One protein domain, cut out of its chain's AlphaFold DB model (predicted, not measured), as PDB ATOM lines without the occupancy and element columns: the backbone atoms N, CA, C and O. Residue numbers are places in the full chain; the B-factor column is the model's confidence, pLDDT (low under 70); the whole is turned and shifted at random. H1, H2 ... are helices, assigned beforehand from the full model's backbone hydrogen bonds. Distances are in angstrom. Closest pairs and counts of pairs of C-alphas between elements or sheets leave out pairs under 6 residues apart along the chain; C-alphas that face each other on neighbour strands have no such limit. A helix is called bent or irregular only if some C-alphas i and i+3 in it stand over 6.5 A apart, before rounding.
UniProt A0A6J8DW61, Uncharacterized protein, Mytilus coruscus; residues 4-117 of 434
ATOM      1  N   SER A   4      -9.278  -9.568  -2.086       78.94
ATOM      2  CA  SER A   4      -9.519 -10.960  -1.676       78.94
ATOM      3  C   SER A   4      -8.621 -11.957  -2.413       78.94
ATOM      4  O   SER A   4      -7.989 -12.785  -1.772       78.94
ATOM      5  N   LYS A   5      -8.438 -11.805  -3.731       82.94
ATOM      6  CA  LYS A   5      -7.583 -12.710  -4.521       82.94
ATOM      7  C   LYS A   5      -6.105 -12.634  -4.127       82.94
ATOM      8  O   LYS A   5      -5.380 -13.605  -4.309       82.94
ATOM      9  N   LEU A   6      -5.647 -11.494  -3.602       82.56
ATOM     10  CA  LEU A   6      -4.292 -11.363  -3.056       82.56
ATOM     11  C   LEU A   6      -4.162 -12.066  -1.700       82.56
ATOM     12  O   LEU A   6      -3.151 -12.724  -1.484       82.56
ATOM     13  N   LYS A   7      -5.198 -12.011  -0.845       86.50
ATOM     14  CA  LYS A   7      -5.272 -12.820   0.388       86.50
ATOM     15  C   LYS A   7      -5.236 -14.313   0.073       86.50
ATOM     16  O   LYS A   7      -4.424 -15.024   0.652       86.50
ATOM     17  N   ASP A   8      -6.034 -14.763  -0.894       87.62
ATOM     18  CA  ASP A   8      -6.079 -16.171  -1.308       87.62
ATOM     19  C   ASP A   8      -4.694 -16.670  -1.772       87.62
ATOM     20  O   ASP A   8      -4.265 -17.763  -1.404       87.62
ATOM     21  N   VAL A   9      -3.959 -15.851  -2.539       86.25
ATOM     22  CA  VAL A   9      -2.595 -16.158  -3.010       86.25
ATOM     23  C   VAL A   9      -1.563 -16.128  -1.875       86.25
ATOM     24  O   VAL A   9      -0.693 -16.997  -1.829       86.25
ATOM     25  N   GLU A  10      -1.650 -15.166  -0.952       87.06
ATOM     26  CA  GLU A  10      -0.787 -15.085   0.237       87.06
ATOM     27  C   GLU A  10      -0.959 -16.331   1.113       87.06
ATOM     28  O   GLU A  10       0.009 -17.060   1.333       87.06
ATOM     29  N   SER A  11      -2.197 -16.653   1.499       88.06
ATOM     30  CA  SER A  11      -2.514 -17.840   2.297       88.06
ATOM     31  C   SER A  11      -2.166 -19.147   1.579       88.06
ATOM     32  O   SER A  11      -1.688 -20.083   2.215       88.06
ATOM     33  N   PHE A  12      -2.330 -19.228   0.253       89.12
ATOM     34  CA  PHE A  12      -1.862 -20.378  -0.527       89.12
ATOM     35  C   PHE A  12      -0.336 -20.553  -0.428       89.12
ATOM     36  O   PHE A  12       0.139 -21.654  -0.148       89.12
ATOM     37  N   PHE A  13       0.446 -19.480  -0.583       87.69
ATOM     38  CA  PHE A  13       1.906 -19.554  -0.469       87.69
ATOM     39  C   PHE A  13       2.388 -19.859   0.958       87.69
ATOM     40  O   PHE A  13       3.366 -20.596   1.125       87.69
ATOM     41  N   GLU A  14       1.713 -19.343   1.985       87.44
ATOM     42  CA  GLU A  14       1.987 -19.676   3.389       87.44
ATOM     43  C   GLU A  14       1.662 -21.142   3.708       87.44
ATOM     44  O   GLU A  14       2.463 -21.820   4.362       87.44
ATOM     45  N   ASN A  15       0.554 -21.668   3.176       87.94
ATOM     46  CA  ASN A  15       0.182 -23.077   3.297       87.94
ATOM     47  C   ASN A  15       1.212 -23.990   2.620       87.94
ATOM     48  O   ASN A  15       1.758 -24.864   3.291       87.94
ATOM     49  N   CYS A  16       1.581 -23.739   1.356       85.44
ATOM     50  CA  CYS A  16       2.631 -24.508   0.675       85.44
ATOM     51  C   CYS A  16       3.970 -24.460   1.429       85.44
ATOM     52  O   CYS A  16       4.670 -25.466   1.535       85.44
ATOM     53  N   THR A  17       4.328 -23.302   1.993       85.12
ATOM     54  CA  THR A  17       5.549 -23.147   2.803       85.12
ATOM     55  C   THR A  17       5.486 -23.982   4.086       85.12
ATOM     56  O   THR A  17       6.483 -24.588   4.476       85.12
ATOM     57  N   SER A  18       4.327 -24.031   4.741       84.31
ATOM     58  CA  SER A  18       4.107 -24.784   5.983       84.31
ATOM     59  C   SER A  18       4.064 -26.296   5.742       84.31
ATOM     60  O   SER A  18       4.676 -27.067   6.485       84.31
ATOM     61  N   GLU A  19       3.423 -26.723   4.656       85.88
ATOM     62  CA  GLU A  19       3.393 -28.110   4.201       85.88
ATOM     63  C   GLU A  19       4.802 -28.602   3.837       85.88
ATOM     64  O   GLU A  19       5.252 -29.619   4.366       85.88
ATOM     65  N   ALA A  20       5.568 -27.834   3.054       82.75
ATOM     66  CA  ALA A  20       6.948 -28.179   2.707       82.75
ATOM     67  C   ALA A  20       7.884 -28.237   3.928       82.75
ATOM     68  O   ALA A  20       8.714 -29.142   4.015       82.75
ATOM     69  N   LYS A  21       7.740 -27.330   4.911       84.25
ATOM     70  CA  LYS A  21       8.473 -27.425   6.192       84.25
ATOM     71  C   LYS A  21       8.165 -28.731   6.927       84.25
ATOM     72  O   LYS A  21       9.076 -29.335   7.491       84.25
ATOM     73  N   THR A  22       6.904 -29.159   6.900       84.62
ATOM     74  CA  THR A  22       6.429 -30.373   7.574       84.62
ATOM     75  C   THR A  22       6.932 -31.635   6.871       84.62
ATOM     76  O   THR A  22       7.539 -32.483   7.523       84.62
ATOM     77  N   LEU A  23       6.759 -31.724   5.545       84.62
ATOM     78  CA  LEU A  23       7.174 -32.859   4.707       84.62
ATOM     79  C   LEU A  23       8.695 -33.057   4.659       84.62
ATOM     80  O   LEU A  23       9.167 -34.188   4.654       84.62
ATOM     81  N   LEU A  24       9.467 -31.967   4.620       79.56
ATOM     82  CA  LEU A  24      10.933 -32.010   4.539       79.56
ATOM     83  C   LEU A  24      11.615 -31.933   5.919       79.56
ATOM     84  O   LEU A  24      12.842 -31.872   5.996       79.56
ATOM     85  N   HIS A  25      10.836 -31.899   7.009       80.75
ATOM     86  CA  HIS A  25      11.303 -31.749   8.396       80.75
ATOM     87  C   HIS A  25      12.267 -30.560   8.622       80.75
ATOM     88  O   HIS A  25      13.189 -30.613   9.443       80.75
ATOM     89  N   LEU A  26      12.054 -29.455   7.900       77.06
ATOM     90  CA  LEU A  26      12.946 -28.294   7.899       77.06
ATOM     91  C   LEU A  26      12.617 -27.323   9.038       77.06
ATOM     92  O   LEU A  26      11.566 -26.687   9.054       77.06
ATOM     93  N   LYS A  27      13.582 -27.105   9.941       73.75
ATOM     94  CA  LYS A  27      13.500 -26.108  11.030       73.75
ATOM     95  C   LYS A  27      13.834 -24.668  10.598       73.75
ATOM     96  O   LYS A  27      14.118 -23.825  11.441       73.75
ATOM     97  N   MET A  28      13.869 -24.378   9.296       73.00
ATOM     98  CA  MET A  28      14.278 -23.063   8.789       73.00
ATOM     99  C   MET A  28      13.113 -22.068   8.804       73.00
ATOM    100  O   MET A  28      12.008 -22.379   8.359       73.00
ATOM    101  N   ASN A  29      13.372 -20.837   9.254       67.44
ATOM    102  CA  ASN A  29      12.348 -19.787   9.314       67.44
ATOM    103  C   ASN A  29      11.810 -19.428   7.917       67.44
ATOM    104  O   ASN A  29      10.598 -19.295   7.741       67.44
ATOM    105  N   CYS A  30      12.691 -19.363   6.915       68.88
ATOM    106  CA  CYS A  30      12.367 -18.976   5.543       68.88
ATOM    107  C   CYS A  30      12.729 -20.090   4.554       68.88
ATOM    108  O   CYS A  30      13.847 -20.602   4.598       68.88
ATOM    109  N   LEU A  31      11.824 -20.403   3.623       72.56
ATOM    110  CA  LEU A  31      12.112 -21.268   2.475       72.56
ATOM    111  C   LEU A  31      12.425 -20.445   1.209       72.56
ATOM    112  O   LEU A  31      12.202 -19.232   1.138       72.56
ATOM    113  N   GLN A  32      13.019 -21.123   0.230       80.12
ATOM    114  CA  GLN A  32      13.489 -20.573  -1.048       80.12
ATOM    115  C   GLN A  32      13.141 -21.532  -2.192       80.12
ATOM    116  O   GLN A  32      12.969 -22.724  -1.941       80.12
ATOM    117  N   GLY A  33      13.156 -21.045  -3.438       70.44
ATOM    118  CA  GLY A  33      12.810 -21.815  -4.648       70.44
ATOM    119  C   GLY A  33      13.344 -23.260  -4.752       70.44
ATOM    120  O   GLY A  33      12.575 -24.126  -5.161       70.44
ATOM    121  N   PRO A  34      14.590 -23.584  -4.334       74.75
ATOM    122  CA  PRO A  34      15.099 -24.965  -4.344       74.75
ATOM    123  C   PRO A  34      14.302 -25.983  -3.509       74.75
ATOM    124  O   PRO A  34      14.488 -27.180  -3.687       74.75
ATOM    125  N   HIS A  35      13.417 -25.530  -2.615       75.06
ATOM    126  CA  HIS A  35      12.569 -26.381  -1.772       75.06
ATOM    127  C   HIS A  35      11.183 -26.647  -2.395       75.06
ATOM    128  O   HIS A  35      10.288 -27.123  -1.703       75.06
ATOM    129  N   GLY A  36      10.971 -26.288  -3.669       74.94
ATOM    130  CA  GLY A  36       9.693 -26.481  -4.369       74.94
ATOM    131  C   GLY A  36       8.587 -25.488  -3.992       74.94
ATOM    132  O   GLY A  36       7.452 -25.653  -4.424       74.94
ATOM    133  N   VAL A  37       8.906 -24.448  -3.213       83.31
ATOM    134  CA  VAL A  37       7.954 -23.426  -2.744       83.31
ATOM    135  C   VAL A  37       8.381 -22.012  -3.154       83.31
ATOM    136  O   VAL A  37       9.569 -21.786  -3.421       83.31
ATOM    137  N   PRO A  38       7.450 -21.036  -3.183       77.88
ATOM    138  CA  PRO A  38       7.776 -19.634  -3.415       77.88
ATOM    139  C   PRO A  38       8.891 -19.140  -2.490       77.88
ATOM    140  O   PRO A  38       8.959 -19.489  -1.310       77.88
ATOM    141  N   ALA A  39       9.771 -18.290  -3.016       82.75
ATOM    142  CA  ALA A  39      10.801 -17.670  -2.196       82.75
ATOM    143  C   ALA A  39      10.163 -16.786  -1.116       82.75
ATOM    144  O   ALA A  39       9.235 -16.031  -1.399       82.75
ATOM    145  N   SER A  40      10.710 -16.792   0.101       78.50
ATOM    146  CA  SER A  40      10.222 -15.941   1.201       78.50
ATOM    147  C   SER A  40      10.121 -14.448   0.824       78.50
ATOM    148  O   SER A  40       9.189 -13.773   1.256       78.50
ATOM    149  N   LYS A  41      10.993 -13.946  -0.068       78.31
ATOM    150  CA  LYS A  41      10.898 -12.585  -0.634       78.31
ATOM    151  C   LYS A  41       9.659 -12.368  -1.511       78.31
ATOM    152  O   LYS A  41       9.125 -11.266  -1.533       78.31
ATOM    153  N   THR A  42       9.209 -13.389  -2.236       79.75
ATOM    154  CA  THR A  42       7.985 -13.350  -3.048       79.75
ATOM    155  C   THR A  42       6.759 -13.259  -2.148       79.75
ATOM    156  O   THR A  42       5.928 -12.387  -2.369       79.75
ATOM    157  N   ILE A  43       6.696 -14.075  -1.090       82.19
ATOM    158  CA  ILE A  43       5.617 -14.032  -0.087       82.19
ATOM    159  C   ILE A  43       5.560 -12.646   0.569       82.19
ATOM    160  O   ILE A  43       4.516 -12.002   0.569       82.19
ATOM    161  N   GLN A  44       6.709 -12.127   1.014       81.38
ATOM    162  CA  GLN A  44       6.809 -10.784   1.591       81.38
ATOM    163  C   GLN A  44       6.380  -9.678   0.610       81.38
ATOM    164  O   GLN A  44       5.765  -8.699   1.018       81.38
ATOM    165  N   SER A  45       6.665  -9.838  -0.686       77.56
ATOM    166  CA  SER A  45       6.259  -8.878  -1.721       77.56
ATOM    167  C   SER A  45       4.745  -8.909  -1.973       77.56
ATOM    168  O   SER A  45       4.144  -7.852  -2.147       77.56
ATOM    169  N   VAL A  46       4.113 -10.091  -1.947       82.06
ATOM    170  CA  VAL A  46       2.645 -10.237  -2.022       82.06
ATOM    171  C   VAL A  46       1.976  -9.607  -0.799       82.06
ATOM    172  O   VAL A  46       1.053  -8.813  -0.967       82.06
ATOM    173  N   HIS A  47       2.500  -9.868   0.402       84.06
ATOM    174  CA  HIS A  47       2.037  -9.243   1.643       84.06
ATOM    175  C   HIS A  47       2.108  -7.709   1.570       84.06
ATOM    176  O   HIS A  47       1.107  -7.028   1.781       84.06
ATOM    177  N   MET A  48       3.260  -7.149   1.174       80.50
ATOM    178  CA  MET A  48       3.426  -5.697   1.012       80.50
ATOM    179  C   MET A  48       2.455  -5.098  -0.015       80.50
ATOM    180  O   MET A  48       1.925  -4.012   0.218       80.50
ATOM    181  N   LEU A  49       2.202  -5.787  -1.134       80.31
ATOM    182  CA  LEU A  49       1.221  -5.353  -2.135       80.31
ATOM    183  C   LEU A  49      -0.206  -5.376  -1.582       80.31
ATOM    184  O   LEU A  49      -0.956  -4.434  -1.826       80.31
ATOM    185  N   ARG A  50      -0.577  -6.408  -0.812       84.44
ATOM    186  CA  ARG A  50      -1.876  -6.454  -0.137       84.44
ATOM    187  C   ARG A  50      -2.024  -5.286   0.836       84.44
ATOM    188  O   ARG A  50      -2.975  -4.529   0.692       84.44
ATOM    189  N   THR A  51      -1.090  -5.109   1.771       82.75
ATOM    190  CA  THR A  51      -1.164  -4.043   2.786       82.75
ATOM    191  C   THR A  51      -1.200  -2.651   2.153       82.75
ATOM    192  O   THR A  51      -1.939  -1.786   2.614       82.75
ATOM    193  N   MET A  52      -0.452  -2.433   1.065       80.31
ATOM    194  CA  MET A  52      -0.500  -1.180   0.307       80.31
ATOM    195  C   MET A  52      -1.882  -0.937  -0.315       80.31
ATOM    196  O   MET A  52      -2.395   0.173  -0.222       80.31
ATOM    197  N   LEU A  53      -2.491  -1.954  -0.933       80.44
ATOM    198  CA  LEU A  53      -3.819  -1.833  -1.540       80.44
ATOM    199  C   LEU A  53      -4.937  -1.711  -0.495       80.44
ATOM    200  O   LEU A  53      -5.900  -0.996  -0.741       80.44
ATOM    201  N   GLU A  54      -4.806  -2.359   0.664       84.06
ATOM    202  CA  GLU A  54      -5.714  -2.180   1.804       84.06
ATOM    203  C   GLU A  54      -5.642  -0.747   2.337       84.06
ATOM    204  O   GLU A  54      -6.662  -0.069   2.372       84.06
ATOM    205  N   SER A  55      -4.439  -0.238   2.628       82.00
ATOM    206  CA  SER A  55      -4.250   1.137   3.107       82.00
ATOM    207  C   SER A  55      -4.706   2.187   2.084       82.00
ATOM    208  O   SER A  55      -5.334   3.178   2.453       82.00
ATOM    209  N   LEU A  56      -4.467   1.956   0.786       78.12
ATOM    210  CA  LEU A  56      -4.982   2.813  -0.285       78.12
ATOM    211  C   LEU A  56      -6.518   2.765  -0.360       78.12
ATOM    212  O   LEU A  56      -7.156   3.799  -0.539       78.12
ATOM    213  N   SER A  57      -7.118   1.581  -0.200       78.62
ATOM    214  CA  SER A  57      -8.574   1.416  -0.160       78.62
ATOM    215  C   SER A  57      -9.185   2.140   1.039       78.62
ATOM    216  O   SER A  57     -10.205   2.806   0.877       78.62
ATOM    217  N   GLU A  58      -8.571   2.050   2.219       81.62
ATOM    218  CA  GLU A  58      -8.982   2.771   3.430       81.62
ATOM    219  C   GLU A  58      -8.909   4.290   3.221       81.62
ATOM    220  O   GLU A  58      -9.887   4.986   3.484       81.62
ATOM    221  N   GLN A  59      -7.805   4.800   2.662       78.50
ATOM    222  CA  GLN A  59      -7.634   6.229   2.368       78.50
ATOM    223  C   GLN A  59      -8.654   6.755   1.350       78.50
ATOM    224  O   GLN A  59      -9.255   7.799   1.579       78.50
ATOM    225  N   ILE A  60      -8.898   6.030   0.252       75.06
ATOM    226  CA  ILE A  60      -9.905   6.422  -0.750       75.06
ATOM    227  C   ILE A  60     -11.314   6.390  -0.139       75.06
ATOM    228  O   ILE A  60     -12.094   7.316  -0.351       75.06
ATOM    229  N   THR A  61     -11.627   5.363   0.658       76.94
ATOM    230  CA  THR A  61     -12.937   5.236   1.325       76.94
ATOM    231  C   THR A  61     -13.159   6.342   2.359       76.94
ATOM    232  O   THR A  61     -14.287   6.804   2.507       76.94
ATOM    233  N   GLY A  62     -12.096   6.786   3.040       74.19
ATOM    234  CA  GLY A  62     -12.130   7.900   3.989       74.19
ATOM    235  C   GLY A  62     -12.301   9.281   3.347       74.19
ATOM    236  O   GLY A  62     -12.740  10.197   4.031       74.19
ATOM    237  N   ILE A  63     -11.992   9.432   2.053       76.25
ATOM    238  CA  ILE A  63     -12.257  10.667   1.297       76.25
ATOM    239  C   ILE A  63     -13.695  10.660   0.764       76.25
ATOM    240  O   ILE A  63     -14.456  11.575   1.053       76.25
ATOM    241  N   GLU A  64     -14.076   9.640  -0.014       73.56
ATOM    242  CA  GLU A  64     -15.444   9.462  -0.529       73.56
ATOM    243  C   GLU A  64     -15.602   8.033  -1.079       73.56
ATOM    244  O   GLU A  64     -14.947   7.641  -2.050       73.56
ATOM    245  N   SER A  65     -16.510   7.248  -0.492       69.12
ATOM    246  CA  SER A  65     -16.673   5.817  -0.798       69.12
ATOM    247  C   SER A  65     -16.963   5.522  -2.277       69.12
ATOM    248  O   SER A  65     -16.487   4.518  -2.811       69.12
ATOM    249  N   LYS A  66     -17.661   6.429  -2.975       72.75
ATOM    250  CA  LYS A  66     -17.996   6.307  -4.406       72.75
ATOM    251  C   LYS A  66     -16.786   6.371  -5.343       72.75
ATOM    252  O   LYS A  66     -16.904   5.974  -6.502       72.75
ATOM    253  N   TYR A  67     -15.625   6.860  -4.895       67.56
ATOM    254  CA  TYR A  67     -14.417   6.824  -5.727       67.56
ATOM    255  C   TYR A  67     -13.875   5.405  -5.891       67.56
ATOM    256  O   TYR A  67     -13.346   5.090  -6.955       67.56
ATOM    257  N   LEU A  68     -14.051   4.525  -4.901       66.25
ATOM    258  CA  LEU A  68     -13.537   3.156  -4.972       66.25
ATOM    259  C   LEU A  68     -14.183   2.354  -6.120       66.25
ATOM    260  O   LEU A  68     -13.517   1.538  -6.750       66.25
ATOM    261  N   GLU A  69     -15.448   2.642  -6.446       69.19
ATOM    262  CA  GLU A  69     -16.167   2.054  -7.587       69.19
ATOM    263  C   GLU A  69     -15.690   2.592  -8.948       69.19
ATOM    264  O   GLU A  69     -15.816   1.910  -9.964       69.19
ATOM    265  N   LYS A  70     -15.119   3.806  -8.978       70.56
ATOM    266  CA  LYS A  70     -14.604   4.466 -10.192       70.56
ATOM    267  C   LYS A  70     -13.112   4.213 -10.440       70.56
ATOM    268  O   LYS A  70     -12.637   4.423 -11.555       70.56
ATOM    269  N   VAL A  71     -12.358   3.775  -9.429       67.44
ATOM    270  CA  VAL A  71     -10.913   3.518  -9.532       67.44
ATOM    271  C   VAL A  71     -10.653   2.111 -10.076       67.44
ATOM    272  O   VAL A  71     -10.624   1.125  -9.337       67.44
ATOM    273  N   ASP A  72     -10.367   2.003 -11.378       73.75
ATOM    274  CA  ASP A  72      -9.758   0.780 -11.903       73.75
ATOM    275  C   ASP A  72      -8.291   0.671 -11.457       73.75
ATOM    276  O   ASP A  72      -7.377   1.280 -12.018       73.75
ATOM    277  N   ILE A  73      -8.072  -0.185 -10.460       69.25
ATOM    278  CA  ILE A  73      -6.753  -0.557  -9.933       69.25
ATOM    279  C   ILE A  73      -5.807  -1.040 -11.049       69.25
ATOM    280  O   ILE A  73      -4.601  -0.814 -10.958       69.25
ATOM    281  N   ASN A  74      -6.312  -1.695 -12.103       68.00
ATOM    282  CA  ASN A  74      -5.458  -2.192 -13.184       68.00
ATOM    283  C   ASN A  74      -4.902  -1.023 -14.017       68.00
ATOM    284  O   ASN A  74      -3.698  -0.972 -14.271       68.00
ATOM    285  N   SER A  75      -5.751  -0.058 -14.380       72.62
ATOM    286  CA  SER A  75      -5.353   1.191 -15.039       72.62
ATOM    287  C   SER A  75      -4.412   2.022 -14.163       72.62
ATOM    288  O   SER A  75      -3.392   2.499 -14.653       72.62
ATOM    289  N   ALA A  76      -4.674   2.124 -12.854       66.88
ATOM    290  CA  ALA A  76      -3.796   2.829 -11.916       66.88
ATOM    291  C   ALA A  76      -2.393   2.188 -11.819       66.88
ATOM    292  O   ALA A  76      -1.383   2.886 -11.923       66.88
ATOM    293  N   LEU A  77      -2.310   0.858 -11.687       67.06
ATOM    294  CA  LEU A  77      -1.037   0.123 -11.701       67.06
ATOM    295  C   LEU A  77      -0.306   0.254 -13.044       67.06
ATOM    296  O   LEU A  77       0.917   0.389 -13.064       67.06
ATOM    297  N   THR A  78      -1.048   0.242 -14.155       76.12
ATOM    298  CA  THR A  78      -0.493   0.439 -15.503       76.12
ATOM    299  C   THR A  78       0.123   1.829 -15.627       76.12
ATOM    300  O   THR A  78       1.295   1.931 -15.980       76.12
ATOM    301  N   LEU A  79      -0.596   2.880 -15.219       76.25
ATOM    302  CA  LEU A  79      -0.109   4.259 -15.225       76.25
ATOM    303  C   LEU A  79       1.154   4.427 -14.365       76.25
ATOM    304  O   LEU A  79       2.130   5.021 -14.814       76.25
ATOM    305  N   VAL A  80       1.185   3.856 -13.154       73.88
ATOM    306  CA  VAL A  80       2.379   3.880 -12.284       73.88
ATOM    307  C   VAL A  80       3.565   3.160 -12.940       73.88
ATOM    308  O   VAL A  80       4.693   3.656 -12.892       73.88
ATOM    309  N   ASN A  81       3.328   2.016 -13.587       76.88
ATOM    310  CA  ASN A  81       4.369   1.263 -14.281       76.88
ATOM    311  C   ASN A  81       4.891   1.999 -15.530       76.88
ATOM    312  O   ASN A  81       6.099   2.048 -15.756       76.88
ATOM    313  N   GLU A  82       4.012   2.620 -16.316       80.06
ATOM    314  CA  GLU A  82       4.372   3.451 -17.472       80.06
ATOM    315  C   GLU A  82       5.148   4.704 -17.061       80.06
ATOM    316  O   GLU A  82       6.162   5.034 -17.684       80.06
ATOM    317  N   GLN A  83       4.738   5.360 -15.973       79.44
ATOM    318  CA  GLN A  83       5.438   6.506 -15.398       79.44
ATOM    319  C   GLN A  83       6.851   6.106 -14.945       79.44
ATOM    320  O   GLN A  83       7.834   6.767 -15.292       79.44
ATOM    321  N   LEU A  84       6.988   4.969 -14.255       77.69
ATOM    322  CA  LEU A  84       8.282   4.427 -13.836       77.69
ATOM    323  C   LEU A  84       9.165   4.024 -15.031       77.69
ATOM    324  O   LEU A  84      10.353   4.354 -15.061       77.69
ATOM    325  N   HIS A  85       8.606   3.352 -16.040       77.50
ATOM    326  CA  HIS A  85       9.332   3.014 -17.265       77.50
ATOM    327  C   HIS A  85       9.781   4.263 -18.026       77.50
ATOM    328  O   HIS A  85      10.914   4.299 -18.509       77.50
ATOM    329  N   SER A  86       8.949   5.302 -18.087       81.19
ATOM    330  CA  SER A  86       9.298   6.598 -18.677       81.19
ATOM    331  C   SER A  86      10.451   7.255 -17.917       81.19
ATOM    332  O   SER A  86      11.427   7.689 -18.530       81.19
ATOM    333  N   MET A  87      10.420   7.221 -16.582       80.50
ATOM    334  CA  MET A  87      11.511   7.704 -15.732       80.50
ATOM    335  C   MET A  87      12.830   6.948 -15.945       80.50
ATOM    336  O   MET A  87      13.896   7.564 -15.979       80.50
ATOM    337  N   LEU A  88      12.783   5.629 -16.146       80.00
ATOM    338  CA  LEU A  88      13.965   4.827 -16.484       80.00
ATOM    339  C   LEU A  88      14.466   5.119 -17.914       80.00
ATOM    340  O   LEU A  88      15.681   5.184 -18.140       80.00
ATOM    341  N   ARG A  89      13.553   5.378 -18.863       79.12
ATOM    342  CA  ARG A  89      13.875   5.748 -20.254       79.12
ATOM    343  C   ARG A  89      14.606   7.084 -20.384       79.12
ATOM    344  O   ARG A  89      15.473   7.198 -21.246       79.12
ATOM    345  N   LEU A  90      14.357   8.047 -19.490       78.19
ATOM    346  CA  LEU A  90      15.131   9.302 -19.421       78.19
ATOM    347  C   LEU A  90      16.637   9.061 -19.228       78.19
ATOM    348  O   LEU A  90      17.458   9.856 -19.682       78.19
ATOM    349  N   LYS A  91      17.011   7.967 -18.553       74.50
ATOM    350  CA  LYS A  91      18.412   7.592 -18.336       74.50
ATOM    351  C   LYS A  91      18.959   6.740 -19.482       74.50
ATOM    352  O   LYS A  91      20.098   6.959 -19.899       74.50
ATOM    353  N   THR A  92      18.174   5.784 -19.985       73.44
ATOM    354  CA  THR A  92      18.538   4.867 -21.079       73.44
ATOM    355  C   THR A  92      17.329   4.598 -21.974       73.44
ATOM    356  O   THR A  92      16.391   3.956 -21.529       73.44
ATOM    357  N   GLU A  93      17.404   5.017 -23.241       73.12
ATOM    358  CA  GLU A  93      16.323   4.985 -24.251       73.12
ATOM    359  C   GLU A  93      15.558   3.645 -24.333       73.12
ATOM    360  O   GLU A  93      14.329   3.638 -24.391       73.12
ATOM    361  N   ALA A  94      16.271   2.519 -24.243       80.94
ATOM    362  CA  ALA A  94      15.707   1.179 -24.085       80.94
ATOM    363  C   ALA A  94      16.372   0.478 -22.881       80.94
ATOM    364  O   ALA A  94      17.455  -0.094 -23.031       80.94
ATOM    365  N   PRO A  95      15.799   0.561 -21.663       80.00
ATOM    366  CA  PRO A  95      16.410  -0.027 -20.477       80.00
ATOM    367  C   PRO A  95      16.233  -1.550 -20.488       80.00
ATOM    368  O   PRO A  95      15.131  -2.055 -20.699       80.00
ATOM    369  N   SER A  96      17.316  -2.294 -20.242       81.06
ATOM    370  CA  SER A  96      17.231  -3.746 -20.052       81.06
ATOM    371  C   SER A  96      16.558  -4.089 -18.716       81.06
ATOM    372  O   SER A  96      16.516  -3.262 -17.805       81.06
ATOM    373  N   VAL A  97      16.100  -5.335 -18.542       75.56
ATOM    374  CA  VAL A  97      15.559  -5.817 -17.250       75.56
ATOM    375  C   VAL A  97      16.562  -5.605 -16.104       75.56
ATOM    376  O   VAL A  97      16.169  -5.238 -14.997       75.56
ATOM    377  N   LEU A  98      17.864  -5.754 -16.375       76.44
ATOM    378  CA  LEU A  98      18.930  -5.507 -15.402       76.44
ATOM    379  C   LEU A  98      19.097  -4.011 -15.078       76.44
ATOM    380  O   LEU A  98      19.314  -3.661 -13.920       76.44
ATOM    381  N   ASP A  99      18.978  -3.124 -16.072       75.44
ATOM    382  CA  ASP A  99      18.990  -1.674 -15.840       75.44
ATOM    383  C   ASP A  99      17.771  -1.233 -15.025       75.44
ATOM    384  O   ASP A  99      17.929  -0.468 -14.074       75.44
ATOM    385  N   CYS A 100      16.585  -1.763 -15.351       77.44
ATOM    386  CA  CYS A 100      15.365  -1.557 -14.580       77.44
ATOM    387  C   CYS A 100      15.561  -2.000 -13.127       77.44
ATOM    388  O   CYS A 100      15.349  -1.195 -12.231       77.44
ATOM    389  N   ALA A 101      16.044  -3.221 -12.877       73.69
ATOM    390  CA  ALA A 101      16.278  -3.723 -11.520       73.69
ATOM    391  C   ALA A 101      17.315  -2.889 -10.739       73.69
ATOM    392  O   ALA A 101      17.111  -2.590  -9.563       73.69
ATOM    393  N   ARG A 102      18.414  -2.474 -11.388       77.19
ATOM    394  CA  ARG A 102      19.481  -1.670 -10.765       77.19
ATOM    395  C   ARG A 102      19.021  -0.258 -10.404       77.19
ATOM    396  O   ARG A 102      19.420   0.266  -9.367       77.19
ATOM    397  N   ASP A 103      18.258   0.390 -11.281       77.12
ATOM    398  CA  ASP A 103      17.848   1.787 -11.110       77.12
ATOM    399  C   ASP A 103      16.401   1.950 -10.602       77.12
ATOM    400  O   ASP A 103      15.992   3.084 -10.359       77.12
ATOM    401  N   PHE A 104      15.665   0.857 -10.342       78.00
ATOM    402  CA  PHE A 104      14.275   0.840  -9.850       78.00
ATOM    403  C   PHE A 104      14.040   1.820  -8.699       78.00
ATOM    404  O   PHE A 104      13.241   2.742  -8.826       78.00
ATOM    405  N   LEU A 105      14.791   1.680  -7.599       72.81
ATOM    406  CA  LEU A 105      14.609   2.505  -6.400       72.81
ATOM    407  C   LEU A 105      14.839   4.000  -6.685       72.81
ATOM    408  O   LEU A 105      14.137   4.854  -6.153       72.81
ATOM    409  N   ARG A 106      15.795   4.325  -7.567       75.31
ATOM    410  CA  ARG A 106      16.053   5.706  -8.002       75.31
ATOM    411  C   ARG A 106      14.932   6.230  -8.895       75.31
ATOM    412  O   ARG A 106      14.540   7.379  -8.734       75.31
ATOM    413  N   GLY A 107      14.419   5.393  -9.798       77.88
ATOM    414  CA  GLY A 107      13.268   5.699 -10.645       77.88
ATOM    415  C   GLY A 107      12.013   5.979  -9.823       77.88
ATOM    416  O   GLY A 107      11.363   6.988 -10.062       77.88
ATOM    417  N   VAL A 108      11.727   5.159  -8.805       76.62
ATOM    418  CA  VAL A 108      10.602   5.357  -7.876       76.62
ATOM    419  C   VAL A 108      10.761   6.659  -7.092       76.62
ATOM    420  O   VAL A 108       9.848   7.477  -7.102       76.62
ATOM    421  N   ILE A 109      11.923   6.904  -6.472       74.88
ATOM    422  CA  ILE A 109      12.180   8.151  -5.729       74.88
ATOM    423  C   ILE A 109      12.001   9.377  -6.638       74.88
ATOM    424  O   ILE A 109      11.333  10.333  -6.259       74.88
ATOM    425  N   GLU A 110      12.571   9.359  -7.842       75.88
ATOM    426  CA  GLU A 110      12.475  10.478  -8.784       75.88
ATOM    427  C   GLU A 110      11.055  10.646  -9.360       75.88
ATOM    428  O   GLU A 110      10.617  11.771  -9.591       75.88
ATOM    429  N   CYS A 111      10.308   9.551  -9.531       75.56
ATOM    430  CA  CYS A 111       8.890   9.577  -9.882       75.56
ATOM    431  C   CYS A 111       8.063  10.240  -8.772       75.56
ATOM    432  O   CYS A 111       7.294  11.154  -9.058       75.56
ATOM    433  N   VAL A 112       8.271   9.851  -7.508       71.38
ATOM    434  CA  VAL A 112       7.589  10.451  -6.348       71.38
ATOM    435  C   VAL A 112       7.862  11.954  -6.273       71.38
ATOM    436  O   VAL A 112       6.906  12.713  -6.174       71.38
ATOM    437  N   LYS A 113       9.119  12.405  -6.417       69.94
ATOM    438  CA  LYS A 113       9.454  13.847  -6.436       69.94
ATOM    439  C   LYS A 113       8.712  14.639  -7.517       69.94
ATOM    440  O   LYS A 113       8.421  15.811  -7.315       69.94
ATOM    441  N   ARG A 114       8.488  14.036  -8.689       69.31
ATOM    442  CA  ARG A 114       7.841  14.698  -9.833       69.31
ATOM    443  C   ARG A 114       6.322  14.702  -9.717       69.31
ATOM    444  O   ARG A 114       5.699  15.685 -10.093       69.31
ATOM    445  N   VAL A 115       5.744  13.612  -9.214       66.44
ATOM    446  CA  VAL A 115       4.290  13.452  -9.066       66.44
ATOM    447  C   VAL A 115       3.761  14.207  -7.847       66.44
ATOM    448  O   VAL A 115       2.663  14.743  -7.911       66.44
ATOM    449  N   SER A 116       4.529  14.313  -6.758       61.31
ATOM    450  CA  SER A 116       4.064  14.969  -5.527       61.31
ATOM    451  C   SER A 116       3.923  16.491  -5.621       61.31
ATOM    452  O   SER A 116       3.490  17.099  -4.647       61.31
ATOM    453  N   LEU A 117       4.351  17.115  -6.733       54.50
ATOM    454  CA  LEU A 117       4.476  18.574  -6.920       54.50
ATOM    455  C   LEU A 117       5.231  19.298  -5.786       54.50
ATOM    456  O   LEU A 117       5.236  20.525  -5.712       54.50
TER     457      LEU A 117
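AT A GLANCE: This is residues 4 to 117 of the 434 residues of an uncharacterized protein of Mytilus coruscus (UniProt A0A6J8DW61). Two pairs of helices make an open, flat shape: a long, staggered hairpin of H1 and H2, and a second pair in which H5 packs about perpendicular on residues 83 to 88 of H4. The short H3 sits at the far end of H2, where the path turns towards H4, and the two pairs stay apart, with residues 74 to 79 of H4 standing free. The printed part has 114 residues with five named helices, H1 to H5 in order, and no named strand; its class is all helix. It is loose, with a radius of gyration of the C-alphas of 18.2 A, and spans 53 by 40 by 18 A.

HOW THE PARTS SIT: Begin at H1, residues 4 to 23, and look for H2, residues 40 to 63: the two touch and form a helical hairpin, running opposite ways at a shallow tilt of 25 degrees. Their closest C-alphas are those of Leu 6 and Arg 50, 6.2 A apart; H1 touches H2 with residues 6 to 14 alone, and H2 touches H1 with residues 43 to 50 alone. Go on to H3, residues 66 to 70, which touches residues 57 to 61 of H2 alone; the closest C-alphas, of Ile 60 and Leu 68, are 6.5 A apart. Next come H4, residues 73 to 89, and H5, residues 97 to 115, which touch and stand about perpendicular, at 74 degrees. H4 touches H5 with residues 83 to 88 alone, and the closest C-alphas of the two, those of Met 87 and Gly 107, are 5.7 A apart. H1 is apart from H3, H4 and H5; H2 is apart from H4 and H5; H3 is apart from H4 and H5. Every O i to N i+4 pair is within hydrogen-bond range in H1, H2 and H4; in H5 it is 13 of 15, and in H3 0 of 1, beside 1 of 2 O i to N i+3 pairs.

IN THESE COORDINATES: Find C-alpha 4 at (-9.519, -10.960, -1.676); from there H1 runs 28.3 A to C-alpha 23. H2 starts at C-alpha 40, at (10.222, -15.941, 1.201), and covers 34.8 A. After H3, 7.0 A long, H4 covers 23.9 A. H5 covers 23.8 A and ends at C-alpha 115, at (4.290, 13.452, -9.066); it has a kink of 62 degrees near residue 105 and is irregular, with C-alphas 102 and 105 7.8 A apart.

THE WHOLE: The two C-alphas farthest apart are those of His 25 and Leu 117, at 53.0 A. The printed part has no cut. The link from H1 to H2, residues 24 to 39, is long; those from H2 to H3 and H3 to H4 are tight, and that from H4 to H5 is short. Mean pLDDT of the printed part is 77.4; 16 residues are under 70, among them 67 to 69 and 113 to 117.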